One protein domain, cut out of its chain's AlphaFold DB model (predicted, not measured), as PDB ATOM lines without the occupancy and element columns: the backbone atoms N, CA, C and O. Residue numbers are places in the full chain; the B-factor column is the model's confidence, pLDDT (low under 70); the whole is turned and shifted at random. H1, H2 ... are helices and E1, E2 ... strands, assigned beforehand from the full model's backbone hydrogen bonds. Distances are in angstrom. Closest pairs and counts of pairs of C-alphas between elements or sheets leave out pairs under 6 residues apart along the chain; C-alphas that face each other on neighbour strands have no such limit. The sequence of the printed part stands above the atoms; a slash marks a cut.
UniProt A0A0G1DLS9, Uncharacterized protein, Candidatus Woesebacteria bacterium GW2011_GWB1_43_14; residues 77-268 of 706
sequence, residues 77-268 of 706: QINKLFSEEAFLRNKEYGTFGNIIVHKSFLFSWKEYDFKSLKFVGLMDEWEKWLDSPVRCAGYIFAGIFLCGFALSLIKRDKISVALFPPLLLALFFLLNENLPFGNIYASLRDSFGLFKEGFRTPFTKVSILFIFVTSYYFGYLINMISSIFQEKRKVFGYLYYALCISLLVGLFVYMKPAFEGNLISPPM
ATOM      1  N   GLN A  77     -12.089  -9.082 -10.305       88.38
ATOM      2  CA  GLN A  77     -12.055  -7.844 -11.080       88.38
ATOM      3  C   GLN A  77     -13.168  -7.767 -12.126       88.38
ATOM      4  O   GLN A  77     -13.798  -6.722 -12.293       88.38
ATOM      5  N   ILE A  78     -13.483  -8.887 -12.781       89.75
ATOM      6  CA  ILE A  78     -14.582  -8.964 -13.756       89.75
ATOM      7  C   ILE A  78     -15.911  -8.555 -13.109       89.75
ATOM      8  O   ILE A  78     -16.689  -7.809 -13.705       89.75
ATOM      9  N   ASN A  79     -16.187  -9.015 -11.885       91.00
ATOM     10  CA  ASN A  79     -17.445  -8.694 -11.215       91.00
ATOM     11  C   ASN A  79     -17.455  -7.266 -10.666       91.00
ATOM     12  O   ASN A  79     -18.477  -6.595 -10.808       91.00
ATOM     13  N   LYS A  80     -16.331  -6.757 -10.146       89.44
ATOM     14  CA  LYS A  80     -16.201  -5.339  -9.765       89.44
ATOM     15  C   LYS A  80     -16.500  -4.400 -10.932       89.44
ATOM     16  O   LYS A  80     -17.213  -3.417 -10.752       89.44
ATOM     17  N   LEU A  81     -16.021  -4.730 -12.133       91.00
ATOM     18  CA  LEU A  81     -16.270  -3.944 -13.341       91.00
ATOM     19  C   LEU A  81     -17.711  -4.088 -13.869       91.00
ATOM     20  O   LEU A  81     -18.254  -3.141 -14.436       91.00
ATOM     21  N   PHE A  82     -18.334  -5.261 -13.705       91.56
ATOM     22  CA  PHE A  82     -19.595  -5.606 -14.372       91.56
ATOM     23  C   PHE A  82     -20.858  -5.479 -13.515       91.56
ATOM     24  O   PHE A  82     -21.910  -5.076 -14.019       91.56
ATOM     25  N   SER A  83     -20.808  -5.885 -12.244       92.00
ATOM     26  CA  SER A  83     -22.013  -6.135 -11.441       92.00
ATOM     27  C   SER A  83     -22.854  -4.872 -11.232       92.00
ATOM     28  O   SER A  83     -24.083  -4.951 -11.284       92.00
ATOM     29  N   GLU A  84     -22.218  -3.704 -11.088       92.00
ATOM     30  CA  GLU A  84     -22.918  -2.417 -10.982       92.00
ATOM     31  C   GLU A  84     -23.664  -2.058 -12.271       92.00
ATOM     32  O   GLU A  84     -24.829  -1.664 -12.249       92.00
ATOM     33  N   GLU A  85     -23.021  -2.240 -13.421       92.81
ATOM     34  CA  GLU A  85     -23.639  -1.980 -14.716       92.81
ATOM     35  C   GLU A  85     -24.815  -2.932 -14.973       92.81
ATOM     36  O   GLU A  85     -25.907  -2.497 -15.355       92.81
ATOM     37  N   ALA A  86     -24.630  -4.226 -14.702       93.25
ATOM     38  CA  ALA A  86     -25.696  -5.215 -14.813       93.25
ATOM     39  C   ALA A  86     -26.903  -4.835 -13.943       93.25
ATOM     40  O   ALA A  86     -28.055  -4.924 -14.386       93.25
ATOM     41  N   PHE A  87     -26.640  -4.357 -12.728       94.00
ATOM     42  CA  PHE A  87     -27.658  -3.878 -11.812       94.00
ATOM     43  C   PHE A  87     -28.416  -2.659 -12.366       94.00
ATOM     44  O   PHE A  87     -29.650  -2.684 -12.447       94.00
ATOM     45  N   LEU A  88     -27.701  -1.613 -12.790       94.62
ATOM     46  CA  LEU A  88     -28.294  -0.362 -13.272       94.62
ATOM     47  C   LEU A  88     -29.141  -0.575 -14.531       94.62
ATOM     48  O   LEU A  88     -30.244  -0.037 -14.625       94.62
ATOM     49  N   ARG A  89     -28.706  -1.450 -15.440       94.38
ATOM     50  CA  ARG A  89     -29.497  -1.854 -16.614       94.38
ATOM     51  C   ARG A  89     -30.794  -2.572 -16.228       94.38
ATOM     52  O   ARG A  89     -31.839  -2.359 -16.839       94.38
ATOM     53  N   ASN A  90     -30.778  -3.393 -15.176       95.12
ATOM     54  CA  ASN A  90     -32.013  -3.985 -14.649       95.12
ATOM     55  C   ASN A  90     -32.913  -2.926 -13.989       95.12
ATOM     56  O   ASN A  90     -34.129  -2.968 -14.171       95.12
ATOM     57  N   LYS A  91     -32.344  -1.952 -13.269       95.00
ATOM     58  CA  LYS A  91     -33.092  -0.837 -12.661       95.00
ATOM     59  C   LYS A  91     -33.753   0.061 -13.713       95.00
ATOM     60  O   LYS A  91     -34.886   0.501 -13.505       95.00
ATOM     61  N   GLU A  92     -33.100   0.297 -14.847       94.69
ATOM     62  CA  GLU A  92     -33.658   1.036 -15.985       94.69
ATOM     63  C   GLU A  92     -34.975   0.396 -16.455       94.69
ATOM     64  O   GLU A  92     -36.014   1.062 -16.520       94.69
ATOM     65  N   TYR A  93     -34.943  -0.919 -16.689       94.88
ATOM     66  CA  TYR A  93     -36.074  -1.695 -17.195       94.88
ATOM     67  C   TYR A  93     -37.073  -2.143 -16.126       94.88
ATOM     68  O   TYR A  93     -38.170  -2.577 -16.472       94.88
ATOM     69  N   GLY A  94     -36.758  -1.966 -14.844       95.56
ATOM     70  CA  GLY A  94     -37.625  -2.301 -13.714       95.56
ATOM     71  C   GLY A  94     -38.810  -1.354 -13.505       95.56
ATOM     72  O   GLY A  94     -39.189  -1.078 -12.370       95.56
ATOM     73  N   THR A  95     -39.399  -0.815 -14.573       95.19
ATOM     74  CA  THR A  95     -40.615   0.008 -14.511       95.19
ATOM     75  C   THR A  95     -41.846  -0.841 -14.806       95.19
ATOM     76  O   THR A  95     -41.791  -1.790 -15.587       95.19
ATOM     77  N   PHE A  96     -43.002  -0.471 -14.245       94.00
ATOM     78  CA  PHE A  96     -44.261  -1.165 -14.538       94.00
ATOM     79  C   PHE A  96     -44.559  -1.234 -16.040       94.00
ATOM     80  O   PHE A  96     -44.964  -2.285 -16.524       94.00
ATOM     81  N   GLY A  97     -44.313  -0.142 -16.774       93.81
ATOM     82  CA  GLY A  97     -44.567  -0.066 -18.213       93.81
ATOM     83  C   GLY A  97     -43.770  -1.082 -19.030       93.81
ATOM     84  O   GLY A  97     -44.315  -1.617 -19.990       93.81
ATOM     85  N   ASN A  98     -42.532  -1.383 -18.626       95.00
ATOM     86  CA  ASN A  98     -41.684  -2.388 -19.269       95.00
ATOM     87  C   ASN A  98     -42.029  -3.810 -18.803       95.00
ATOM     88  O   ASN A  98     -42.185  -4.709 -19.628       95.00
ATOM     89  N   ILE A  99     -42.212  -4.012 -17.493       96.25
ATOM     90  CA  ILE A  99     -42.454  -5.336 -16.902       96.25
ATOM     91  C   ILE A  99     -43.738  -5.975 -17.443       96.25
ATOM     92  O   ILE A  99     -43.722  -7.147 -17.816       96.25
ATOM     93  N   ILE A 100     -44.846  -5.228 -17.522       95.69
ATOM     94  CA  ILE A 100     -46.151  -5.794 -17.924       95.69
ATOM     95  C   ILE A 100     -46.213  -6.211 -19.398       95.69
ATOM     96  O   ILE A 100     -47.058  -7.023 -19.756       95.69
ATOM     97  N   VAL A 101     -45.327  -5.672 -20.239       94.12
ATOM     98  CA  VAL A 101     -45.166  -6.080 -21.646       94.12
ATOM     99  C   VAL A 101     -43.961  -7.005 -21.849       94.12
ATOM    100  O   VAL A 101     -43.599  -7.308 -22.984       94.12
ATOM    101  N   HIS A 102     -43.355  -7.470 -20.751       92.44
ATOM    102  CA  HIS A 102     -42.196  -8.362 -20.718       92.44
ATOM    103  C   HIS A 102     -40.926  -7.800 -21.392       92.44
ATOM    104  O   HIS A 102     -40.079  -8.568 -21.845       92.44
ATOM    105  N   LYS A 103     -40.759  -6.469 -21.424       93.06
ATOM    106  CA  LYS A 103     -39.520  -5.814 -21.876       93.06
ATOM    107  C   LYS A 103     -38.466  -5.856 -20.762       93.06
ATOM    108  O   LYS A 103     -38.800  -5.693 -19.588       93.06
ATOM    109  N   SER A 104     -37.199  -6.067 -21.114       93.56
ATOM    110  CA  SER A 104     -36.103  -6.276 -20.157       93.56
ATOM    111  C   SER A 104     -34.820  -5.553 -20.555       93.56
ATOM    112  O   SER A 104     -34.736  -4.994 -21.645       93.56
ATOM    113  N   PHE A 105     -33.801  -5.633 -19.696       93.00
ATOM    114  CA  PHE A 105     -32.482  -5.039 -19.930       93.00
ATOM    115  C   PHE A 105     -31.772  -5.534 -21.204       93.00
ATOM    116  O   PHE A 105     -30.826  -4.902 -21.656       93.00
ATOM    117  N   LEU A 106     -32.226  -6.641 -21.808       93.31
ATOM    118  CA  LEU A 106     -31.688  -7.125 -23.085       93.31
ATOM    119  C   LEU A 106     -31.909  -6.118 -24.227       93.31
ATOM    120  O   LEU A 106     -31.120  -6.088 -25.162       93.31
ATOM    121  N   PHE A 107     -32.923  -5.255 -24.109       92.38
ATOM    122  CA  PHE A 107     -33.198  -4.137 -25.020       92.38
ATOM    123  C   PHE A 107     -32.268  -2.925 -24.823       92.38
ATOM    124  O   PHE A 107     -32.465  -1.881 -25.428       92.38
ATOM    125  N   SER A 108     -31.298  -2.983 -23.910       88.62
ATOM    126  CA  SER A 108     -30.179  -2.027 -23.899       88.62
ATOM    127  C   SER A 108     -28.827  -2.717 -24.048       88.62
ATOM    128  O   SER A 108     -27.783  -2.064 -23.972       88.62
ATOM    129  N   TRP A 109     -28.830  -4.038 -24.251       90.62
ATOM    130  CA  TRP A 109     -27.616  -4.807 -24.475       90.62
ATOM    131  C   TRP A 109     -27.136  -4.647 -25.908       90.62
ATOM    132  O   TRP A 109     -27.941  -4.466 -26.819       90.62
ATOM    133  N   LYS A 110     -25.824  -4.745 -26.102       90.44
ATOM    134  CA  LYS A 110     -25.202  -4.651 -27.420       90.44
ATOM    135  C   LYS A 110     -24.510  -5.956 -27.777       90.44
ATOM    136  O   LYS A 110     -24.016  -6.658 -26.897       90.44
ATOM    137  N   GLU A 111     -24.470  -6.248 -29.065       93.25
ATOM    138  CA  GLU A 111     -23.674  -7.315 -29.659       93.25
ATOM    139  C   GLU A 111     -22.797  -6.741 -30.772       93.25
ATOM    140  O   GLU A 111     -23.085  -5.676 -31.320       93.25
ATOM    141  N   TYR A 112     -21.699  -7.417 -31.090       93.62
ATOM    142  CA  TYR A 112     -20.836  -7.015 -32.193       93.62
ATOM    143  C   TYR A 112     -21.360  -7.581 -33.515       93.62
ATOM    144  O   TYR A 112     -21.461  -8.799 -33.674       93.62
ATOM    145  N   ASP A 113     -21.679  -6.714 -34.474       92.69
ATOM    146  CA  ASP A 113     -21.997  -7.126 -35.836       92.69
ATOM    147  C   ASP A 113     -20.715  -7.203 -36.670       92.69
ATOM    148  O   ASP A 113     -20.130  -6.193 -37.073       92.69
ATOM    149  N   PHE A 114     -20.310  -8.431 -36.981       92.25
ATOM    150  CA  PHE A 114     -19.117  -8.731 -37.771       92.25
ATOM    151  C   PHE A 114     -19.197  -8.233 -39.221       92.25
ATOM    152  O   PHE A 114     -18.161  -8.108 -39.870       92.25
ATOM    153  N   LYS A 115     -20.392  -7.925 -39.749       90.81
ATOM    154  CA  LYS A 115     -20.538  -7.384 -41.111       90.81
ATOM    155  C   LYS A 115     -20.291  -5.882 -41.162       90.81
ATOM    156  O   LYS A 115     -19.592  -5.413 -42.055       90.81
ATOM    157  N   SER A 116     -20.886  -5.130 -40.238       91.31
ATOM    158  CA  SER A 116     -20.693  -3.676 -40.156       91.31
ATOM    159  C   SER A 116     -19.459  -3.263 -39.351       91.31
ATOM    160  O   SER A 116     -19.085  -2.089 -39.407       91.31
ATOM    161  N   LEU A 117     -18.823  -4.211 -38.649       91.31
ATOM    162  CA  LEU A 117     -17.685  -4.009 -37.745       91.31
ATOM    163  C   LEU A 117     -18.002  -3.007 -36.626       91.31
ATOM    164  O   LEU A 117     -17.194  -2.141 -36.287       91.31
ATOM    165  N   LYS A 118     -19.223  -3.085 -36.085       91.62
ATOM    166  CA  LYS A 118     -19.737  -2.167 -35.062       91.62
ATOM    167  C   LYS A 118     -20.592  -2.901 -34.042       91.62
ATOM    168  O   LYS A 118     -21.216  -3.911 -34.346       91.62
ATOM    169  N   PHE A 119     -20.665  -2.341 -32.839       92.56
ATOM    170  CA  PHE A 119     -21.634  -2.773 -31.840       92.56
ATOM    171  C   PHE A 119     -23.036  -2.248 -32.184       92.56
ATOM    172  O   PHE A 119     -23.213  -1.043 -32.371       92.56
ATOM    173  N   VAL A 120     -24.013  -3.150 -32.235       91.81
ATOM    174  CA  VAL A 120     -25.443  -2.898 -32.495       91.81
ATOM    175  C   VAL A 120     -26.285  -3.409 -31.323       91.81
ATOM    176  O   VAL A 120     -25.750  -4.081 -30.440       91.81
ATOM    177  N   GLY A 121     -27.573  -3.071 -31.246       91.81
ATOM    178  CA  GLY A 121     -28.437  -3.573 -30.177       91.81
ATOM    179  C   GLY A 121     -28.717  -5.068 -30.336       91.81
ATOM    180  O   GLY A 121     -29.023  -5.550 -31.421       91.81
ATOM    181  N   LEU A 122     -28.645  -5.812 -29.229       93.00
ATOM    182  CA  LEU A 122     -28.905  -7.260 -29.194       93.00
ATOM    183  C   LEU A 122     -30.345  -7.605 -29.606       93.00
ATOM    184  O   LEU A 122     -30.615  -8.687 -30.115       93.00
ATOM    185  N   MET A 123     -31.284  -6.701 -29.323       93.25
ATOM    186  CA  MET A 123     -32.714  -6.877 -29.583       93.25
ATOM    187  C   MET A 123     -33.201  -5.961 -30.715       93.25
ATOM    188  O   MET A 123     -34.384  -5.625 -30.758       93.25
ATOM    189  N   ASP A 124     -32.318  -5.568 -31.636       90.38
ATOM    190  CA  ASP A 124     -32.581  -4.616 -32.723       90.38
ATOM    191  C   ASP A 124     -33.852  -4.939 -33.537       90.38
ATOM    192  O   ASP A 124     -34.651  -4.048 -33.845       90.38
ATOM    193  N   GLU A 125     -34.081  -6.209 -33.892       91.62
ATOM    194  CA  GLU A 125     -35.276  -6.642 -34.628       91.62
ATOM    195  C   GLU A 125     -36.551  -6.441 -33.806       91.62
ATOM    196  O   GLU A 125     -37.591  -6.030 -34.331       91.62
ATOM    197  N   TRP A 126     -36.470  -6.719 -32.504       92.88
ATOM    198  CA  TRP A 126     -37.581  -6.558 -31.574       92.88
ATOM    199  C   TRP A 126     -37.854  -5.091 -31.273       92.88
ATOM    200  O   TRP A 126     -39.017  -4.708 -31.177       92.88
ATOM    201  N   GLU A 127     -36.822  -4.262 -31.153       91.81
ATOM    202  CA  GLU A 127     -36.955  -2.819 -30.965       91.81
ATOM    203  C   GLU A 127     -37.695  -2.180 -32.129       91.81
ATOM    204  O   GLU A 127     -38.731  -1.550 -31.917       91.81
ATOM    205  N   LYS A 128     -37.242  -2.438 -33.360       92.62
ATOM    206  CA  LYS A 128     -37.887  -1.938 -34.584       92.62
ATOM    207  C   LYS A 128     -39.335  -2.417 -34.695       92.62
ATOM    208  O   LYS A 128     -40.221  -1.641 -35.047       92.62
ATOM    209  N   TRP A 129     -39.606  -3.684 -34.368       94.62
ATOM    210  CA  TRP A 129     -40.964  -4.236 -34.414       94.62
ATOM    211  C   TRP A 129     -41.888  -3.624 -33.359       94.62
ATOM    212  O   TRP A 129     -43.028  -3.248 -33.654       94.62
ATOM    213  N   LEU A 130     -41.396  -3.490 -32.127       92.62
ATOM    214  CA  LEU A 130     -42.142  -2.918 -31.014       92.62
ATOM    215  C   LEU A 130     -42.224  -1.393 -31.077       92.62
ATOM    216  O   LEU A 130     -42.965  -0.822 -30.286       92.62
ATOM    217  N   ASP A 131     -41.516  -0.714 -31.977       90.25
ATOM    218  CA  ASP A 131     -41.720   0.715 -32.258       90.25
ATOM    219  C   ASP A 131     -42.886   1.007 -33.214       90.25
ATOM    220  O   ASP A 131     -43.231   2.151 -33.490       90.25
ATOM    221  N   SER A 132     -43.580  -0.041 -33.653       91.06
ATOM    222  CA  SER A 132     -44.834   0.063 -34.396       91.06
ATOM    223  C   SER A 132     -46.072   0.058 -33.471       91.06
ATOM    224  O   SER A 132     -45.977  -0.268 -32.279       91.06
ATOM    225  N   PRO A 133     -47.291   0.310 -34.003       92.44
ATOM    226  CA  PRO A 133     -48.544   0.155 -33.253       92.44
ATOM    227  C   PRO A 133     -48.768  -1.244 -32.647       92.44
ATOM    228  O   PRO A 133     -49.644  -1.413 -31.801       92.44
ATOM    229  N   VAL A 134     -47.974  -2.255 -33.023       92.88
ATOM    230  CA  VAL A 134     -48.021  -3.604 -32.435       92.88
ATOM    231  C   VAL A 134     -47.724  -3.590 -30.932       92.88
ATOM    232  O   VAL A 134     -48.250  -4.435 -30.206       92.88
ATOM    233  N   ARG A 135     -46.995  -2.586 -30.417       92.44
ATOM    234  CA  ARG A 135     -46.810  -2.385 -28.966       92.44
ATOM    235  C   ARG A 135     -48.140  -2.315 -28.210       92.44
ATOM    236  O   ARG A 135     -48.234  -2.797 -27.082       92.44
ATOM    237  N   CYS A 136     -49.190  -1.774 -28.834       92.56
ATOM    238  CA  CYS A 136     -50.528  -1.722 -28.246       92.56
ATOM    239  C   CYS A 136     -51.087  -3.122 -27.949       92.56
ATOM    240  O   CYS A 136     -51.770  -3.285 -26.940       92.56
ATOM    241  N   ALA A 137     -50.765  -4.141 -28.756       93.06
ATOM    242  CA  ALA A 137     -51.172  -5.521 -28.483       93.06
ATOM    243  C   ALA A 137     -50.572  -6.039 -27.165       93.06
ATOM    244  O   ALA A 137     -51.285  -6.655 -26.376       93.06
ATOM    245  N   GLY A 138     -49.310  -5.703 -26.873       93.94
ATOM    246  CA  GLY A 138     -48.665  -6.019 -25.594       93.94
ATOM    247  C   GLY A 138     -49.429  -5.441 -24.398       93.94
ATOM    248  O   GLY A 138     -49.729  -6.158 -23.445       93.94
ATOM    249  N   TYR A 139     -49.844  -4.173 -24.476       95.69
ATOM    250  CA  TYR A 139     -50.658  -3.548 -23.426       95.69
ATOM    251  C   TYR A 139     -52.084  -4.111 -23.339       95.69
ATOM    252  O   TYR A 139     -52.643  -4.178 -22.244       95.69
ATOM    253  N   ILE A 140     -52.671  -4.565 -24.452       96.12
ATOM    254  CA  ILE A 140     -53.958  -5.277 -24.438       96.12
ATOM    255  C   ILE A 140     -53.815  -6.604 -23.684       96.12
ATOM    256  O   ILE A 140     -54.617  -6.884 -22.793       96.12
ATOM    257  N   PHE A 141     -52.782  -7.400 -23.977       96.44
ATOM    258  CA  PHE A 141     -52.512  -8.641 -23.244       96.44
ATOM    259  C   PHE A 141     -52.230  -8.380 -21.765       96.44
ATOM    260  O   PHE A 141     -52.732  -9.118 -20.911       96.44
ATOM    261  N   ALA A 142     -51.525  -7.287 -21.460       97.31
ATOM    262  CA  ALA A 142     -51.342  -6.827 -20.094       97.31
ATOM    263  C   ALA A 142     -52.674  -6.533 -19.396       97.31
ATOM    264  O   ALA A 142     -52.931  -7.039 -18.305       97.31
ATOM    265  N   GLY A 143     -53.565  -5.794 -20.059       97.94
ATOM    266  CA  GLY A 143     -54.919  -5.541 -19.574       97.94
ATOM    267  C   GLY A 143     -55.691  -6.831 -19.283       97.94
ATOM    268  O   GLY A 143     -56.314  -6.943 -18.228       97.94
ATOM    269  N   ILE A 144     -55.596  -7.840 -20.157       97.94
ATOM    270  CA  ILE A 144     -56.270  -9.136 -19.974       97.94
ATOM    271  C   ILE A 144     -55.776  -9.836 -18.705       97.94
ATOM    272  O   ILE A 144     -56.598 -10.221 -17.870       97.94
ATOM    273  N   PHE A 145     -54.462  -9.992 -18.509       97.81
ATOM    274  CA  PHE A 145     -53.985 -10.678 -17.304       97.81
ATOM    275  C   PHE A 145     -54.210  -9.847 -16.033       97.81
ATOM    276  O   PHE A 145     -54.497 -10.426 -14.988       97.81
ATOM    277  N   LEU A 146     -54.142  -8.510 -16.094       98.12
ATOM    278  CA  LEU A 146     -54.417  -7.637 -14.944       98.12
ATOM    279  C   LEU A 146     -55.891  -7.701 -14.528       98.12
ATOM    280  O   LEU A 146     -56.198  -7.824 -13.340       98.12
ATOM    281  N   CYS A 147     -56.815  -7.688 -15.492       98.19
ATOM    282  CA  CYS A 147     -58.235  -7.913 -15.235       98.19
ATOM    283  C   CYS A 147     -58.484  -9.326 -14.695       98.19
ATOM    284  O   CYS A 147     -59.256  -9.493 -13.750       98.19
ATOM    285  N   GLY A 148     -57.810 -10.335 -15.254       98.19
ATOM    286  CA  GLY A 148     -57.863 -11.710 -14.765       98.19
ATOM    287  C   GLY A 148     -57.432 -11.828 -13.310       98.19
ATOM    288  O   GLY A 148     -58.167 -12.405 -12.514       98.19
ATOM    289  N   PHE A 149     -56.310 -11.203 -12.956       97.94
ATOM    290  CA  PHE A 149     -55.788 -11.111 -11.595       97.94
ATOM    291  C   PHE A 149     -56.774 -10.431 -10.635       97.94
ATOM    292  O   PHE A 149     -57.104 -10.981  -9.582       97.94
ATOM    293  N   ALA A 150     -57.289  -9.253 -10.998       97.62
ATOM    294  CA  ALA A 150     -58.231  -8.523 -10.154       97.62
ATOM    295  C   ALA A 150     -59.508  -9.343  -9.898       97.62
ATOM    296  O   ALA A 150     -59.946  -9.500  -8.757       97.62
ATOM    297  N   LEU A 151     -60.085  -9.925 -10.953       97.38
ATOM    298  CA  LEU A 151     -61.324 -10.695 -10.862       97.38
ATOM    299  C   LEU A 151     -61.138 -12.026 -10.130       97.38
ATOM    300  O   LEU A 151     -62.019 -12.416  -9.360       97.38
ATOM    301  N   SER A 152     -60.010 -12.711 -10.322       96.94
ATOM    302  CA  SER A 152     -59.718 -13.965  -9.625       96.94
ATOM    303  C   SER A 152     -59.529 -13.752  -8.123       96.94
ATOM    304  O   SER A 152     -59.984 -14.580  -7.328       96.94
ATOM    305  N   LEU A 153     -58.945 -12.620  -7.715       93.81
ATOM    306  CA  LEU A 153     -58.859 -12.230  -6.308       93.81
ATOM    307  C   LEU A 153     -60.218 -11.840  -5.716       93.81
ATOM    308  O   LEU A 153     -60.548 -12.303  -4.623       93.81
ATOM    309  N   ILE A 154     -61.041 -11.064  -6.436       95.31
ATOM    310  CA  ILE A 154     -62.405 -10.707  -5.998       95.31
ATOM    311  C   ILE A 154     -63.252 -11.969  -5.795       95.31
ATOM    312  O   ILE A 154     -63.930 -12.113  -4.778       95.31
ATOM    313  N   LYS A 155     -63.163 -12.926  -6.727       94.62
ATOM    314  CA  LYS A 155     -63.835 -14.231  -6.634       94.62
ATOM    315  C   LYS A 155     -63.183 -15.194  -5.638       94.62
ATOM    316  O   LYS A 155     -63.699 -16.293  -5.443       94.62
ATOM    317  N   ARG A 156     -62.080 -14.792  -4.992       91.94
ATOM    318  CA  ARG A 156     -61.316 -15.584  -4.015       91.94
ATOM    319  C   ARG A 156     -60.933 -16.965  -4.547       91.94
ATOM    320  O   ARG A 156     -61.002 -17.963  -3.823       91.94
ATOM    321  N   ASP A 157     -60.533 -17.026  -5.816       94.12
ATOM    322  CA  ASP A 157     -60.030 -18.262  -6.398       94.12
ATOM    323  C   ASP A 157     -58.798 -18.748  -5.614       94.12
ATOM    324  O   ASP A 157     -57.839 -18.011  -5.384       94.12
ATOM    325  N   LYS A 158     -58.831 -20.007  -5.167       92.75
ATOM    326  CA  LYS A 158     -57.840 -20.535  -4.213       92.75
ATOM    327  C   LYS A 158     -56.436 -20.579  -4.808       92.75
ATOM    328  O   LYS A 158     -55.468 -20.363  -4.082       92.75
ATOM    329  N   ILE A 159     -56.329 -20.887  -6.100       94.81
ATOM    330  CA  ILE A 159     -55.044 -20.947  -6.803       94.81
ATOM    331  C   ILE A 159     -54.532 -19.523  -7.025       94.81
ATOM    332  O   ILE A 159     -53.388 -19.242  -6.691       94.81
ATOM    333  N   SER A 160     -55.394 -18.604  -7.468       94.75
ATOM    334  CA  SER A 160     -55.079 -17.179  -7.606       94.75
ATOM    335  C   SER A 160     -54.517 -16.572  -6.324       94.75
ATOM    336  O   SER A 160     -53.501 -15.883  -6.368       94.75
ATOM    337  N   VAL A 161     -55.171 -16.818  -5.185       94.88
ATOM    338  CA  VAL A 161     -54.720 -16.321  -3.876       94.88
ATOM    339  C   VAL A 161     -53.363 -16.923  -3.499       94.88
ATOM    340  O   VAL A 161     -52.521 -16.227  -2.943       94.88
ATOM    341  N   ALA A 162     -53.119 -18.193  -3.833       96.00
ATOM    342  CA  ALA A 162     -51.834 -18.841  -3.582       96.00
ATOM    343  C   ALA A 162     -50.708 -18.391  -4.532       96.00
ATOM    344  O   ALA A 162     -49.546 -18.438  -4.140       96.00
ATOM    345  N   LEU A 163     -51.026 -17.943  -5.751       97.25
ATOM    346  CA  LEU A 163     -50.056 -17.400  -6.713       97.25
ATOM    347  C   LEU A 163     -49.708 -15.926  -6.465       97.25
ATOM    348  O   LEU A 163     -48.702 -15.445  -6.984       97.25
ATOM    349  N   PHE A 164     -50.481 -15.220  -5.637       96.88
ATOM    350  CA  PHE A 164     -50.229 -13.811  -5.347       96.88
ATOM    351  C   PHE A 164     -48.872 -13.551  -4.656       96.88
ATOM    352  O   PHE A 164     -48.154 -12.667  -5.117       96.88
ATOM    353  N   PRO A 165     -48.433 -14.303  -3.625       97.06
ATOM    354  CA  PRO A 165     -47.101 -14.083  -3.059       97.06
ATOM    355  C   PRO A 165     -45.940 -14.376  -4.033       97.06
ATOM    356  O   PRO A 165     -45.025 -13.558  -4.084       97.06
ATOM    357  N   PRO A 166     -45.951 -15.456  -4.847       98.00
ATOM    358  CA  PRO A 166     -44.992 -15.609  -5.947       98.00
ATOM    359  C   PRO A 166     -44.987 -14.439  -6.940       98.00
ATOM    360  O   PRO A 166     -43.914 -14.018  -7.366       98.00
ATOM    361  N   LEU A 167     -46.159 -13.875  -7.278       97.81
ATOM    362  CA  LEU A 167     -46.239 -12.665  -8.107       97.81
ATOM    363  C   LEU A 167     -45.528 -11.485  -7.436       97.81
ATOM    364  O   LEU A 167     -44.739 -10.807  -8.085       97.81
ATOM    365  N   LEU A 168     -45.792 -11.246  -6.148       97.31
ATOM    366  CA  LEU A 168     -45.151 -10.170  -5.389       97.31
ATOM    367  C   LEU A 168     -43.635 -10.348  -5.313       97.31
ATOM    368  O   LEU A 168     -42.911  -9.371  -5.472       97.31
ATOM    369  N   LEU A 169     -43.155 -11.578  -5.117       96.94
ATOM    370  CA  LEU A 169     -41.725 -11.883  -5.116       96.94
ATOM    371  C   LEU A 169     -41.094 -11.580  -6.481       96.94
ATOM    372  O   LEU A 169     -40.059 -10.923  -6.549       96.94
ATOM    373  N   ALA A 170     -41.726 -12.024  -7.570       97.50
ATOM    374  CA  ALA A 170     -41.228 -11.750  -8.912       97.50
ATOM    375  C   ALA A 170     -41.217 -10.241  -9.205       97.50
ATOM    376  O   ALA A 170     -40.218  -9.725  -9.696       97.50
ATOM    377  N   LEU A 171     -42.282  -9.516  -8.844       97.25
ATOM    378  CA  LEU A 171     -42.350  -8.060  -8.992       97.25
ATOM    379  C   LEU A 171     -41.311  -7.337  -8.133       97.25
ATOM    380  O   LEU A 171     -40.720  -6.385  -8.621       97.25
ATOM    381  N   PHE A 172     -41.049  -7.787  -6.905       96.94
ATOM    382  CA  PHE A 172     -40.000  -7.225  -6.049       96.94
ATOM    383  C   PHE A 172     -38.632  -7.251  -6.749       96.94
ATOM    384  O   PHE A 172     -37.956  -6.230  -6.825       96.94
ATOM    385  N   PHE A 173     -38.263  -8.391  -7.337       96.75
ATOM    386  CA  PHE A 173     -36.994  -8.533  -8.053       96.75
ATOM    387  C   PHE A 173     -36.966  -7.840  -9.420       96.75
ATOM    388  O   PHE A 173     -35.928  -7.314  -9.811       96.75
ATOM    389  N   LEU A 174     -38.083  -7.828 -10.155       97.00
ATOM    390  CA  LEU A 174     -38.163  -7.174 -11.464       97.00
ATOM    391  C   LEU A 174     -38.210  -5.645 -11.353       97.00
ATOM    392  O   LEU A 174     -37.605  -4.972 -12.180       97.00
ATOM    393  N   LEU A 175     -38.903  -5.098 -10.349       96.62
ATOM    394  CA  LEU A 175     -38.917  -3.657 -10.073       96.62
ATOM    395  C   LEU A 175     -37.566  -3.177  -9.546       96.62
ATOM    396  O   LEU A 175     -37.196  -2.032  -9.808       96.62
ATOM    397  N   ASN A 176     -36.815  -4.053  -8.870       94.75
ATOM    398  CA  ASN A 176     -35.478  -3.753  -8.377       94.75
ATOM    399  C   ASN A 176     -35.540  -2.544  -7.402       94.75
ATOM    400  O   ASN A 176     -36.439  -2.478  -6.562       94.75
ATOM    401  N   GLU A 177     -34.650  -1.561  -7.512       93.94
ATOM    402  CA  GLU A 177     -34.638  -0.339  -6.698       93.94
ATOM    403  C   GLU A 177     -35.751   0.674  -7.033       93.94
ATOM    404  O   GLU A 177     -35.766   1.788  -6.507       93.94
ATOM    405  N   ASN A 178     -36.700   0.330  -7.903       95.06
ATOM    406  CA  ASN A 178     -37.821   1.212  -8.209       95.06
ATOM    407  C   ASN A 178     -38.947   1.110  -7.172       95.06
ATOM    408  O   ASN A 178     -39.055   0.166  -6.385       95.06
ATOM    409  N   LEU A 179     -39.830   2.110  -7.174       92.69
ATOM    410  CA  LEU A 179     -41.024   2.101  -6.332       92.69
ATOM    411  C   LEU A 179     -41.912   0.873  -6.629       92.69
ATOM    412  O   LEU A 179     -42.029   0.468  -7.787       92.69
ATOM    413  N   PRO A 180     -42.591   0.307  -5.610       94.12
ATOM    414  CA  PRO A 180     -42.704   0.818  -4.239       94.12
ATOM    415  C   PRO A 180     -41.676   0.246  -3.245       94.12
ATOM    416  O   PRO A 180     -41.593   0.742  -2.126       94.12
ATOM    417  N   PHE A 181     -40.909  -0.784  -3.615       93.44
ATOM    418  CA  PHE A 181     -40.048  -1.527  -2.678       93.44
ATOM    419  C   PHE A 181     -38.564  -1.147  -2.740       93.44
ATOM    420  O   PHE A 181     -37.753  -1.775  -2.060       93.44
ATOM    421  N   GLY A 182     -38.209  -0.121  -3.516       93.12
ATOM    422  CA  GLY A 182     -36.824   0.222  -3.827       93.12
ATOM    423  C   GLY A 182     -35.897   0.351  -2.620       93.12
ATOM    424  O   GLY A 182     -34.829  -0.248  -2.617       93.12
ATOM    425  N   ASN A 183     -36.333   1.020  -1.548       94.06
ATOM    426  CA  ASN A 183     -35.522   1.184  -0.333       94.06
ATOM    427  C   ASN A 183     -35.210  -0.152   0.359       94.06
ATOM    428  O   ASN A 183     -34.128  -0.327   0.915       94.06
ATOM    429  N   ILE A 184     -36.152  -1.102   0.326       95.75
ATOM    430  CA  ILE A 184     -35.950  -2.444   0.885       95.75
ATOM    431  C   ILE A 184     -34.954  -3.206   0.013       95.75
ATOM    432  O   ILE A 184     -34.062  -3.863   0.542       95.75
ATOM    433  N   TYR A 185     -35.086  -3.095  -1.312       96.00
ATOM    434  CA  TYR A 185     -34.161  -3.725  -2.249       96.00
ATOM    435  C   TYR A 185     -32.732  -3.196  -2.066       96.00
ATOM    436  O   TYR A 185     -31.820  -3.999  -1.885       96.00
ATOM    437  N   ALA A 186     -32.555  -1.869  -2.041       92.88
ATOM    438  CA  ALA A 186     -31.269  -1.216  -1.789       92.88
ATOM    439  C   ALA A 186     -30.668  -1.680  -0.455       92.88
ATOM    440  O   ALA A 186     -29.551  -2.175  -0.420       92.88
ATOM    441  N   SER A 187     -31.460  -1.676   0.625       94.56
ATOM    442  CA  SER A 187     -30.992  -2.136   1.942       94.56
ATOM    443  C   SER A 187     -30.472  -3.580   1.917       94.56
ATOM    444  O   SER A 187     -29.452  -3.871   2.536       94.56
ATOM    445  N   LEU A 188     -31.151  -4.497   1.212       94.38
ATOM    446  CA  LEU A 188     -30.692  -5.887   1.075       94.38
ATOM    447  C   LEU A 188     -29.413  -5.995   0.241       94.38
ATOM    448  O   LEU A 188     -28.528  -6.775   0.581       94.38
ATOM    449  N   ARG A 189     -29.320  -5.221  -0.839       91.81
ATOM    450  CA  ARG A 189     -28.150  -5.175  -1.716       91.81
ATOM    451  C   ARG A 189     -26.920  -4.634  -0.996       91.81
ATOM    452  O   ARG A 189     -25.870  -5.260  -1.075       91.81
ATOM    453  N   ASP A 190     -27.072  -3.542  -0.263       88.69
ATOM    454  CA  ASP A 190     -25.961  -2.856   0.395       88.69
ATOM    455  C   ASP A 190     -25.507  -3.592   1.663       88.69
ATOM    456  O   ASP A 190     -24.341  -3.520   2.043       88.69
ATOM    457  N   SER A 191     -26.409  -4.342   2.311       90.00
ATOM    458  CA  SER A 191     -26.096  -5.073   3.550       90.00
ATOM    459  C   SER A 191     -25.562  -6.490   3.322       90.00
ATOM    460  O   SER A 191     -24.954  -7.059   4.228       90.00
ATOM    461  N   PHE A 192     -25.815  -7.103   2.158       88.25
ATOM    462  CA  PHE A 192     -25.479  -8.506   1.903       88.25
ATOM    463  C   PHE A 192     -24.808  -8.687   0.532       88.25
ATOM    464  O   PHE A 192     -25.492  -8.787  -0.488       88.25
ATOM    465  N   GLY A 193     -23.478  -8.851   0.507       85.12
ATOM    466  CA  GLY A 193     -22.703  -9.087  -0.726       85.12
ATOM    467  C   GLY A 193     -23.210 -10.278  -1.555       85.12
ATOM    468  O   GLY A 193     -23.372 -10.191  -2.772       85.12
ATOM    469  N   LEU A 194     -23.642 -11.355  -0.886       87.06
ATOM    470  CA  LEU A 194     -24.313 -12.494  -1.527       87.06
ATOM    471  C   LEU A 194     -25.594 -12.117  -2.279       87.06
ATOM    472  O   LEU A 194     -25.885 -12.691  -3.329       87.06
ATOM    473  N   PHE A 195     -26.384 -11.186  -1.741       90.69
ATOM    474  CA  PHE A 195     -27.586 -10.702  -2.412       90.69
ATOM    475  C   PHE A 195     -27.206  -9.837  -3.616       90.69
ATOM    476  O   PHE A 195     -27.760 -10.042  -4.697       90.69
ATOM    477  N   LYS A 196     -26.233  -8.931  -3.445       90.00
ATOM    478  CA  LYS A 196     -25.698  -8.070  -4.508       90.00
ATOM    479  C   LYS A 196     -25.216  -8.888  -5.709       90.00
ATOM    480  O   LYS A 196     -25.715  -8.683  -6.814       90.00
ATOM    481  N   GLU A 197     -24.347  -9.874  -5.495       89.94
ATOM    482  CA  GLU A 197     -23.809 -10.697  -6.584       89.94
ATOM    483  C   GLU A 197     -24.812 -11.746  -7.083       89.94
ATOM    484  O   GLU A 197     -25.040 -11.893  -8.289       89.94
ATOM    485  N   GLY A 198     -25.500 -12.438  -6.169       90.25
ATOM    486  CA  GLY A 198     -26.490 -13.461  -6.511       90.25
ATOM    487  C   GLY A 198     -27.651 -12.915  -7.345       90.25
ATOM    488  O   GLY A 198     -28.148 -13.599  -8.246       90.25
ATOM    489  N   PHE A 199     -28.050 -11.661  -7.117       91.25
ATOM    490  CA  PHE A 199     -29.133 -10.979  -7.829       91.25
ATOM    491  C   PHE A 199     -28.672  -9.749  -8.620       91.25
ATOM    492  O   PHE A 199     -29.494  -8.885  -8.903       91.25
ATOM    493  N   ARG A 200     -27.412  -9.710  -9.085       90.75
ATOM    494  CA  ARG A 200     -26.924  -8.660 -10.010       90.75
ATOM    495  C   ARG A 200     -27.744  -8.558 -11.302       90.75
ATOM    496  O   ARG A 200     -27.995  -7.481 -11.827       90.75
ATOM    497  N   THR A 201     -28.210  -9.708 -11.788       93.19
ATOM    498  CA  THR A 201     -29.159  -9.850 -12.900       93.19
ATOM    499  C   THR A 201     -30.395 -10.600 -12.394       93.19
ATOM    500  O   THR A 201     -30.470 -11.827 -12.502       93.19
ATOM    501  N   PRO A 202     -31.359  -9.914 -11.755       93.88
ATOM    502  CA  PRO A 202     -32.542 -10.568 -11.202       93.88
ATOM    503  C   PRO A 202     -33.501 -11.024 -12.308       93.88
ATOM    504  O   PRO A 202     -34.097 -12.097 -12.197       93.88
ATOM    505  N   PHE A 203     -33.599 -10.274 -13.416       94.56
ATOM    506  CA  PHE A 203     -34.488 -10.591 -14.538       94.56
ATOM    507  C   PHE A 203     -34.316 -12.025 -15.054       94.56
ATOM    508  O   PHE A 203     -35.306 -12.735 -15.233       94.56
ATOM    509  N   THR A 204     -33.077 -12.489 -15.234       92.38
ATOM    510  CA  THR A 204     -32.785 -13.837 -15.758       92.38
ATOM    511  C   THR A 204     -33.224 -14.959 -14.816       92.38
ATOM    512  O   THR A 204     -33.329 -16.104 -15.244       92.38
ATOM    513  N   LYS A 205     -33.522 -14.638 -13.550       93.19
ATOM    514  CA  LYS A 205     -33.889 -15.607 -12.511       93.19
ATOM    515  C   LYS A 205     -35.381 -15.640 -12.210       93.19
ATOM    516  O   LYS A 205     -35.922 -16.703 -11.920       93.19
ATOM    517  N   VAL A 206     -36.050 -14.485 -12.275       95.56
ATOM    518  CA  VAL A 206     -37.455 -14.352 -11.849       95.56
ATOM    519  C   VAL A 206     -38.446 -14.062 -12.976       95.56
ATOM    520  O   VAL A 206     -39.651 -14.199 -12.770       95.56
ATOM    521  N   SER A 207     -37.986 -13.701 -14.178       95.50
ATOM    522  CA  SER A 207     -38.881 -13.389 -15.307       95.50
ATOM    523  C   SER A 207     -39.772 -14.568 -15.699       95.50
ATOM    524  O   SER A 207     -40.964 -14.382 -15.927       95.50
ATOM    525  N   ILE A 208     -39.240 -15.792 -15.695       93.81
ATOM    526  CA  ILE A 208     -40.008 -17.010 -16.000       93.81
ATOM    527  C   ILE A 208     -41.119 -17.233 -14.963       93.81
ATOM    528  O   ILE A 208     -42.231 -17.614 -15.325       93.81
ATOM    529  N   LEU A 209     -40.855 -16.937 -13.684       95.81
ATOM    530  CA  LEU A 209     -41.869 -17.007 -12.628       95.81
ATOM    531  C   LEU A 209     -42.987 -15.992 -12.882       95.81
ATOM    532  O   LEU A 209     -44.165 -16.336 -12.798       95.81
ATOM    533  N   PHE A 210     -42.626 -14.762 -13.254       97.69
ATOM    534  CA  PHE A 210     -43.593 -13.734 -13.630       97.69
ATOM    535  C   PHE A 210     -44.433 -14.154 -14.847       97.69
ATOM    536  O   PHE A 210     -45.661 -14.067 -14.797       97.69
ATOM    537  N   ILE A 211     -43.807 -14.675 -15.908       96.94
ATOM    538  CA  ILE A 211     -44.492 -15.173 -17.115       96.94
ATOM    539  C   ILE A 211     -45.464 -16.306 -16.765       96.94
ATOM    540  O   ILE A 211     -46.616 -16.288 -17.196       96.94
ATOM    541  N   PHE A 212     -45.043 -17.271 -15.945       97.25
ATOM    542  CA  PHE A 212     -45.897 -18.380 -15.515       97.25
ATOM    543  C   PHE A 212     -47.138 -17.886 -14.756       97.25
ATOM    544  O   PHE A 212     -48.265 -18.280 -15.064       97.25
ATOM    545  N   VAL A 213     -46.944 -16.992 -13.783       97.81
ATOM    546  CA  VAL A 213     -48.037 -16.480 -12.949       97.81
ATOM    547  C   VAL A 213     -48.993 -15.593 -13.754       97.81
ATOM    548  O   VAL A 213     -50.211 -15.736 -13.644       97.81
ATOM    549  N   THR A 214     -48.475 -14.714 -14.611       97.50
ATOM    550  CA  THR A 214     -49.311 -13.868 -15.482       97.50
ATOM    551  C   THR A 214     -50.072 -14.680 -16.531       97.50
ATOM    552  O   THR A 214     -51.243 -14.391 -16.778       97.50
ATOM    553  N   SER A 215     -49.491 -15.765 -17.055       97.44
ATOM    554  CA  SER A 215     -50.184 -16.702 -17.954       97.44
ATOM    555  C   SER A 215     -51.385 -17.375 -17.283       97.44
ATOM    556  O   SER A 215     -52.427 -17.555 -17.917       97.44
ATOM    557  N   TYR A 216     -51.288 -17.701 -15.985       97.94
ATOM    558  CA  TYR A 216     -52.434 -18.204 -15.220       97.94
ATOM    559  C   TYR A 216     -53.565 -17.171 -15.162       97.94
ATOM    560  O   TYR A 216     -54.716 -17.506 -15.440       97.94
ATOM    561  N   TYR A 217     -53.254 -15.914 -14.836       98.31
ATOM    562  CA  TYR A 217     -54.267 -14.858 -14.747       98.31
ATOM    563  C   TYR A 217     -54.885 -14.519 -16.104       98.31
ATOM    564  O   TYR A 217     -56.100 -14.327 -16.189       98.31
ATOM    565  N   PHE A 218     -54.084 -14.533 -17.170       97.75
ATOM    566  CA  PHE A 218     -54.578 -14.450 -18.541       97.75
ATOM    567  C   PHE A 218     -55.602 -15.563 -18.812       97.75
ATOM    568  O   PHE A 218     -56.754 -15.288 -19.152       97.75
ATOM    569  N   GLY A 219     -55.220 -16.823 -18.580       96.69
ATOM    570  CA  GLY A 219     -56.089 -17.984 -18.787       96.69
ATOM    571  C   GLY A 219     -57.349 -17.965 -17.917       96.69
ATOM    572  O   GLY A 219     -58.422 -18.346 -18.386       96.69
ATOM    573  N   TYR A 220     -57.255 -17.465 -16.680       97.44
ATOM    574  CA  TYR A 220     -58.400 -17.315 -15.783       97.44
ATOM    575  C   TYR A 220     -59.474 -16.404 -16.385       97.44
ATOM    576  O   TYR A 220     -60.655 -16.768 -16.383       97.44
ATOM    577  N   LEU A 221     -59.084 -15.245 -16.930       97.06
ATOM    578  CA  LEU A 221     -60.033 -14.325 -17.556       97.06
ATOM    579  C   LEU A 221     -60.693 -14.955 -18.783       97.06
ATOM    580  O   LEU A 221     -61.917 -14.914 -18.902       97.06
ATOM    581  N   ILE A 222     -59.905 -15.583 -19.660       95.12
ATOM    582  CA  ILE A 222     -60.431 -16.236 -20.866       95.12
ATOM    583  C   ILE A 222     -61.405 -17.362 -20.504       95.12
ATOM    584  O   ILE A 222     -62.486 -17.446 -21.085       95.12
ATOM    585  N   ASN A 223     -61.092 -18.172 -19.490       93.38
ATOM    586  CA  ASN A 223     -61.991 -19.217 -19.006       93.38
ATOM    587  C   ASN A 223     -63.288 -18.642 -18.408       93.38
ATOM    588  O   ASN A 223     -64.380 -19.157 -18.651       93.38
ATOM    589  N   MET A 224     -63.197 -17.540 -17.657       91.94
ATOM    590  CA  MET A 224     -64.380 -16.867 -17.122       91.94
ATOM    591  C   MET A 224     -65.270 -16.325 -18.247       91.94
ATOM    592  O   MET A 224     -66.484 -16.514 -18.205       91.94
ATOM    593  N   ILE A 225     -64.679 -15.705 -19.268       91.50
ATOM    594  CA  ILE A 225     -65.395 -15.272 -20.470       91.50
ATOM    595  C   ILE A 225     -66.059 -16.490 -21.126       91.50
ATOM    596  O   ILE A 225     -67.270 -16.479 -21.316       91.50
ATOM    597  N   SER A 226     -65.326 -17.584 -21.357       89.19
ATOM    598  CA  SER A 226     -65.873 -18.822 -21.935       89.19
ATOM    599  C   SER A 226     -67.147 -19.293 -21.228       89.19
ATOM    600  O   SER A 226     -68.138 -19.603 -21.888       89.19
ATOM    601  N   SER A 227     -67.154 -19.296 -19.889       86.19
ATOM    602  CA  SER A 227     -68.320 -19.733 -19.107       86.19
ATOM    603  C   SER A 227     -69.571 -18.878 -19.361       86.19
ATOM    604  O   SER A 227     -70.662 -19.417 -19.522       86.19
ATOM    605  N   ILE A 228     -69.412 -17.559 -19.521       85.25
ATOM    606  CA  ILE A 228     -70.518 -16.629 -19.798       85.25
ATOM    607  C   ILE A 228     -71.093 -16.855 -21.206       85.25
ATOM    608  O   ILE A 228     -72.307 -16.782 -21.405       85.25
ATOM    609  N   PHE A 229     -70.227 -17.114 -22.192       82.62
ATOM    610  CA  PHE A 229     -70.630 -17.284 -23.593       82.62
ATOM    611  C   PHE A 229     -71.234 -18.673 -23.873       82.62
ATOM    612  O   PHE A 229     -72.084 -18.792 -24.755       82.62
ATOM    613  N   GLN A 230     -70.859 -19.711 -23.115       71.38
ATOM    614  CA  GLN A 230     -71.444 -21.054 -23.243       71.38
ATOM    615  C   GLN A 230     -72.854 -21.160 -22.639       71.38
ATOM    616  O   GLN A 230     -73.692 -21.886 -23.173       71.38
ATOM    617  N   GLU A 231     -73.158 -20.403 -21.580       70.00
ATOM    618  CA  GLU A 231     -74.491 -20.393 -20.955       70.00
ATOM    619  C   GLU A 231     -75.572 -19.711 -21.819       70.00
ATOM    620  O   GLU A 231     -76.768 -19.935 -21.619       70.00
ATOM    621  N   LYS A 232     -75.189 -18.893 -22.811       63.69
ATOM    622  CA  LYS A 232     -76.116 -18.043 -23.575       63.69
ATOM    623  C   LYS A 232     -76.101 -18.336 -25.080       63.69
ATOM    624  O   LYS A 232     -75.543 -17.562 -25.826       63.69
ATOM    625  N   ARG A 233     -76.829 -19.356 -25.563       65.50
ATOM    626  CA  ARG A 233     -77.133 -19.647 -27.003       65.50
ATOM    627  C   ARG A 233     -75.925 -19.857 -27.959       65.50
ATOM    628  O   ARG A 233     -74.850 -19.292 -27.822       65.50
ATOM    629  N   LYS A 234     -76.149 -20.606 -29.052       70.44
ATOM    630  CA  LYS A 234     -75.121 -20.976 -30.061       70.44
ATOM    631  C   LYS A 234     -74.369 -19.795 -30.713       70.44
ATOM    632  O   LYS A 234     -73.209 -19.955 -31.067       70.44
ATOM    633  N   VAL A 235     -74.998 -18.623 -30.868       72.31
ATOM    634  CA  VAL A 235     -74.384 -17.438 -31.513       72.31
ATOM    635  C   VAL A 235     -73.222 -16.867 -30.689       72.31
ATOM    636  O   VAL A 235     -72.209 -16.463 -31.251       72.31
ATOM    637  N   PHE A 236     -73.322 -16.901 -29.358       78.69
ATOM    638  CA  PHE A 236     -72.263 -16.428 -28.463       78.69
ATOM    639  C   PHE A 236     -71.047 -17.369 -28.470       78.69
ATOM    640  O   PHE A 236     -69.915 -16.908 -28.347       78.69
ATOM    641  N   GLY A 237     -71.241 -18.661 -28.748       81.62
ATOM    642  CA  GLY A 237     -70.131 -19.588 -28.983       81.62
ATOM    643  C   GLY A 237     -69.203 -19.131 -30.117       81.62
ATOM    644  O   GLY A 237     -67.990 -19.106 -29.937       81.62
ATOM    645  N   TYR A 238     -69.754 -18.693 -31.257       85.19
ATOM    646  CA  TYR A 238     -68.950 -18.201 -32.388       85.19
ATOM    647  C   TYR A 238     -68.162 -16.928 -32.058       85.19
ATOM    648  O   TYR A 238     -67.013 -16.807 -32.476       85.19
ATOM    649  N   LEU A 239     -68.736 -16.009 -31.272       87.44
ATOM    650  CA  LEU A 239     -68.035 -14.801 -30.815       87.44
ATOM    651  C   LEU A 239     -66.851 -15.135 -29.901       87.44
ATOM    652  O   LEU A 239     -65.791 -14.528 -30.029       87.44
ATOM    653  N   TYR A 240     -67.007 -16.122 -29.016       89.31
ATOM    654  CA  TYR A 240     -65.906 -16.601 -28.182       89.31
ATOM    655  C   TYR A 240     -64.783 -17.222 -29.025       89.31
ATOM    656  O   TYR A 240     -63.619 -16.877 -28.834       89.31
ATOM    657  N   TYR A 241     -65.110 -18.066 -30.010       89.56
ATOM    658  CA  TYR A 241     -64.097 -18.605 -30.925       89.56
ATOM    659  C   TYR A 241     -63.394 -17.502 -31.721       89.56
ATOM    660  O   TYR A 241     -62.171 -17.527 -31.833       89.56
ATOM    661  N   ALA A 242     -64.136 -16.510 -32.221       91.88
ATOM    662  CA  ALA A 242     -63.557 -15.359 -32.908       91.88
ATOM    663  C   ALA A 242     -62.611 -14.561 -31.993       91.88
ATOM    664  O   ALA A 242     -61.530 -14.172 -32.434       91.88
ATOM    665  N   LEU A 243     -62.965 -14.373 -30.714       92.31
ATOM    666  CA  LEU A 243     -62.086 -13.766 -29.711       92.31
ATOM    667  C   LEU A 243     -60.813 -14.597 -29.511       92.31
ATOM    668  O   LEU A 243     -59.720 -14.045 -29.587       92.31
ATOM    669  N   CYS A 244     -60.926 -15.910 -29.296       92.88
ATOM    670  CA  CYS A 244     -59.768 -16.791 -29.124       92.88
ATOM    671  C   CYS A 244     -58.841 -16.768 -30.343       92.88
ATOM    672  O   CYS A 244     -57.628 -16.668 -30.179       92.88
ATOM    673  N   ILE A 245     -59.401 -16.813 -31.557       95.06
ATOM    674  CA  ILE A 245     -58.634 -16.705 -32.803       95.06
ATOM    675  C   ILE A 245     -57.961 -15.333 -32.891       95.06
ATOM    676  O   ILE A 245     -56.779 -15.264 -33.201       95.06
ATOM    677  N   SER A 246     -58.670 -14.249 -32.568       94.50
ATOM    678  CA  SER A 246     -58.109 -12.890 -32.599       94.50
ATOM    679  C   SER A 246     -56.959 -12.723 -31.607       94.50
ATOM    680  O   SER A 246     -55.939 -12.131 -31.947       94.50
ATOM    681  N   LEU A 247     -57.086 -13.278 -30.397       95.31
ATOM    682  CA  LEU A 247     -56.018 -13.280 -29.394       95.31
ATOM    683  C   LEU A 247     -54.821 -14.110 -29.853       95.31
ATOM    684  O   LEU A 247     -53.686 -13.665 -29.715       95.31
ATOM    685  N   LEU A 248     -55.069 -15.287 -30.432       94.88
ATOM    686  CA  LEU A 248     -54.020 -16.141 -30.975       94.88
ATOM    687  C   LEU A 248     -53.264 -15.431 -32.105       94.88
ATOM    688  O   LEU A 248     -52.041 -15.345 -32.060       94.88
ATOM    689  N   VAL A 249     -53.984 -14.866 -33.079       95.56
ATOM    690  CA  VAL A 249     -53.399 -14.073 -34.172       95.56
ATOM    691  C   VAL A 249     -52.637 -12.874 -33.615       95.56
ATOM    692  O   VAL A 249     -51.513 -12.627 -34.035       95.56
ATOM    693  N   GLY A 250     -53.194 -12.165 -32.632       94.94
ATOM    694  CA  GLY A 250     -52.516 -11.053 -31.971       94.94
ATOM    695  C   GLY A 250     -51.201 -11.468 -31.307       94.94
ATOM    696  O   GLY A 250     -50.219 -10.741 -31.416       94.94
ATOM    697  N   LEU A 251     -51.155 -12.638 -30.659       93.88
ATOM    698  CA  LEU A 251     -49.931 -13.186 -30.065       93.88
ATOM    699  C   LEU A 251     -48.897 -13.532 -31.144       93.88
ATOM    700  O   LEU A 251     -47.729 -13.178 -30.993       93.88
ATOM    701  N   PHE A 252     -49.319 -14.148 -32.254       94.31
ATOM    702  CA  PHE A 252     -48.442 -14.412 -33.401       94.31
ATOM    703  C   PHE A 252     -47.884 -13.125 -34.014       94.31
ATOM    704  O   PHE A 252     -46.694 -13.059 -34.304       94.31
ATOM    705  N   VAL A 253     -48.717 -12.094 -34.177       94.25
ATOM    706  CA  VAL A 253     -48.288 -10.784 -34.684       94.25
ATOM    707  C   VAL A 253     -47.319 -10.127 -33.701       94.25
ATOM    708  O   VAL A 253     -46.256  -9.671 -34.110       94.25
ATOM    709  N   TYR A 254     -47.619 -10.124 -32.401       94.75
ATOM    710  CA  TYR A 254     -46.720  -9.565 -31.389       94.75
ATOM    711  C   TYR A 254     -45.353 -10.266 -31.389       94.75
ATOM    712  O   TYR A 254     -44.320  -9.604 -31.338       94.75
ATOM    713  N   MET A 255     -45.341 -11.592 -31.543       94.56
ATOM    714  CA  MET A 255     -44.131 -12.420 -31.582       94.56
ATOM    715  C   MET A 255     -43.553 -12.634 -32.989       94.56
ATOM    716  O   MET A 255     -42.690 -13.495 -33.159       94.56
ATOM    717  N   LYS A 256     -43.994 -11.878 -34.001       94.94
ATOM    718  CA  LYS A 256     -43.609 -12.084 -35.408       94.94
ATOM    719  C   LYS A 256     -42.094 -12.253 -35.630       94.94
ATOM    720  O   LYS A 256     -41.749 -13.221 -36.310       94.94
ATOM    721  N   PRO A 257     -41.188 -11.455 -35.019       94.56
ATOM    722  CA  PRO A 257     -39.745 -11.649 -35.191       94.56
ATOM    723  C   PRO A 257     -39.264 -13.068 -34.851       94.56
ATOM    724  O   PRO A 257     -38.433 -13.624 -35.568       94.56
ATOM    725  N   ALA A 258     -39.835 -13.705 -33.821       94.00
ATOM    726  CA  ALA A 258     -39.497 -15.079 -33.452       94.00
ATOM    727  C   ALA A 258     -39.836 -16.081 -34.571       94.00
ATOM    728  O   ALA A 258     -39.056 -16.994 -34.849       94.00
ATOM    729  N   PHE A 259     -40.980 -15.890 -35.236       94.38
ATOM    730  CA  PHE A 259     -41.450 -16.743 -36.332       94.38
ATOM    731  C   PHE A 259     -40.769 -16.447 -37.675       94.38
ATOM    732  O   PHE A 259     -40.817 -17.282 -38.574       94.38
ATOM    733  N   GLU A 260     -40.089 -15.306 -37.802       93.50
ATOM    734  CA  GLU A 260     -39.272 -14.936 -38.969       93.50
ATOM    735  C   GLU A 260     -37.816 -15.426 -38.865       93.50
ATOM    736  O   GLU A 260     -36.971 -15.057 -39.674       93.50
ATOM    737  N   GLY A 261     -37.517 -16.290 -37.887       90.56
ATOM    738  CA  GLY A 261     -36.195 -16.895 -37.704       90.56
ATOM    739  C   GLY A 261     -35.338 -16.250 -36.611       90.56
ATOM    740  O   GLY A 261     -34.258 -16.778 -36.328       90.56
ATOM    741  N   ASN A 262     -35.836 -15.202 -35.941       91.19
ATOM    742  CA  ASN A 262     -35.140 -14.481 -34.864       91.19
ATOM    743  C   ASN A 262     -35.552 -14.954 -33.457       91.19
ATOM    744  O   ASN A 262     -35.445 -14.213 -32.484       91.19
ATOM    745  N   LEU A 263     -36.048 -16.192 -33.326       91.38
ATOM    746  CA  LEU A 263     -36.213 -16.831 -32.013       91.38
ATOM    747  C   LEU A 263     -34.850 -17.124 -31.369       91.38
ATOM    748  O   LEU A 263     -34.682 -16.971 -30.164       91.38
ATOM    749  N   ILE A 264     -33.893 -17.560 -32.189       91.69
ATOM    750  CA  ILE A 264     -32.489 -17.747 -31.820       91.69
ATOM    751  C   ILE A 264     -31.699 -16.721 -32.625       91.69
ATOM    752  O   ILE A 264     -31.809 -16.720 -33.858       91.69
ATOM    753  N   SER A 265     -30.926 -15.879 -31.936       86.06
ATOM    754  CA  SER A 265     -30.160 -14.802 -32.569       86.06
ATOM    755  C   SER A 265     -29.169 -15.365 -33.605       86.06
ATOM    756  O   SER A 265     -28.572 -16.420 -33.351       86.06
ATOM    757  N   PRO A 266     -28.983 -14.732 -34.780       84.56
ATOM    758  CA  PRO A 266     -28.035 -15.197 -35.792       84.56
ATOM    759  C   PRO A 266     -26.599 -15.446 -35.282       84.56
ATOM    760  O   PRO A 266     -26.058 -16.496 -35.635       84.56
ATOM    761  N   PRO A 267     -26.001 -14.610 -34.402       86.12
ATOM    762  CA  PRO A 267     -24.678 -14.869 -33.820       86.12
ATOM    763  C   PRO A 267     -24.596 -16.125 -32.939       86.12
ATOM    764  O   PRO A 267     -23.505 -16.607 -32.659       86.12
ATOM    765  N   MET A 268     -25.727 -16.717 -32.533       88.69
ATOM    766  CA  MET A 268     -25.749 -18.003 -31.819       88.69
ATOM    767  C   MET A 268     -25.762 -19.223 -32.756       88.69
ATOM    768  O   MET A 268     -25.713 -20.357 -32.285       88.69
TER     769      MET A 268
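This is residues 77 to 268 of the 706 residues of an uncharacterized protein of Candidatus Woesebacteria bacterium GW2011_GWB1_43_14 (UniProt A0A0G1DLS9). The domain is a loose, only just flat frame of helices: the long H9 runs through it, H5 crosses H9, H6 packs along one side of H9, and H10 folds back from the far end of H9 as the second arm of a long helical hairpin. H1 makes the opposite end of the longest axis, with the corner of H7 and H8 near it, while past the last residues of H10 the short helices H4 and H11 lie side by side, with the small strand hairpin E1 and E2 farther out. The printed part has 192 residues with eleven named helices and two named strands, in the order H1 H2 H3 E1 E2 H4 H5 H6 H7 H8 H9 H10 H11; the class is mostly helix, and the one sheet, E1 - E2, is antiparallel. The whole is only just loose, close to compact, with a radius of gyration of the C-alphas of 19.7 A and spans of 68 by 45 by 23 A.

H1 is residues 77 to 93, and H2 is residues 96 to 99. H3, residues 105 to 108, touches residues 89 to 93 of H1, the closest C-alphas being those of Asn 90 and Phe 105, 5.4 A apart. E1, residues 110 to 113, and E2, residues 118 to 121, form an antiparallel hairpin, with N 111 and O 120 at 2.9 A and N 120 and O 111 at 2.8 A, within hydrogen-bond range. H4, residues 124 to 130, and H5, residues 135 to 154, meet only through their link. H6, residues 158 to 175, has a kink of 31 degrees near residue 166. It touches H5 at a steep tilt of 45 degrees, opposite ways, closest at the C-alphas of Ser 152 and Ser 160, 6.0 A apart. H6 and H1 only just touch, with 3 pairs of C-alphas within 8 A, and only at their ends; the closest C-alphas are those of Lys 91 and Leu 175, 7.0 A apart. H6 and H2 also only just touch, with 3 pairs, closest at the C-alphas of Ile 99 and Leu 174, 7.2 A apart. H7, residues 182 to 191, and H8, residues 193 to 198, touch only at the corner, the C-alphas of Arg 189 and Lys 196 being closest at 4.7 A. H9, residues 203 to 230, touches H6, closest at the C-alphas of Ala 170 and Val 206, 5.4 A apart. H9 and H5 touch and are only just about perpendicular, at 73 degrees, with the C-alphas of Phe 145 and Phe 218 closest at 4.0 A. H10, residues 233 to 254, forms a helical hairpin with H9, at a shallow tilt of 21 degrees, the C-alphas of Phe 229 and Phe 236 being closest at 5.2 A. H10 touches H5 with residues 250 to 254 alone, closest at the C-alphas of Ala 137 and Gly 250, 6.7 A apart. H11, residues 256 to 262, touches H4 at a shallow tilt of 11 degrees, opposite ways, closest at the C-alphas of Trp 126 and Pro 257, 6.6 A apart. Every O i to N i+4 pair is within hydrogen-bond range in H4, H5, H7 and H8; the counts are 11 of 13 in H1, 12 of 14 in H6, 22 of 24 in H9, 15 of 18 in H10 and 1 of 3 in H11, where 3 of 4 O i to N i+3 pairs are within range, and H2 and H3 are too short for an O i to N i+4 pair.

H1 begins at C-alpha 77 at (-12.055, -7.844, -11.080) and is 25.5 A long from first to last C-alpha. H5 is 29.0 A long, H6 26.0 A, H9 39.4 A and H10 32.3 A. H9 begins at C-alpha 203 at (-34.488, -10.591, -14.538), and H11 ends at C-alpha 262 at (-35.140, -14.481, -34.864).

The two C-alphas farthest apart are those of Gln 77 and Arg 233, 68.0 A. The printed part has no cut and no long link; the link H6 to H7 is short, and the others are tight. The mean pLDDT of the printed part is 92.6, and residues 232 to 233 are under 70.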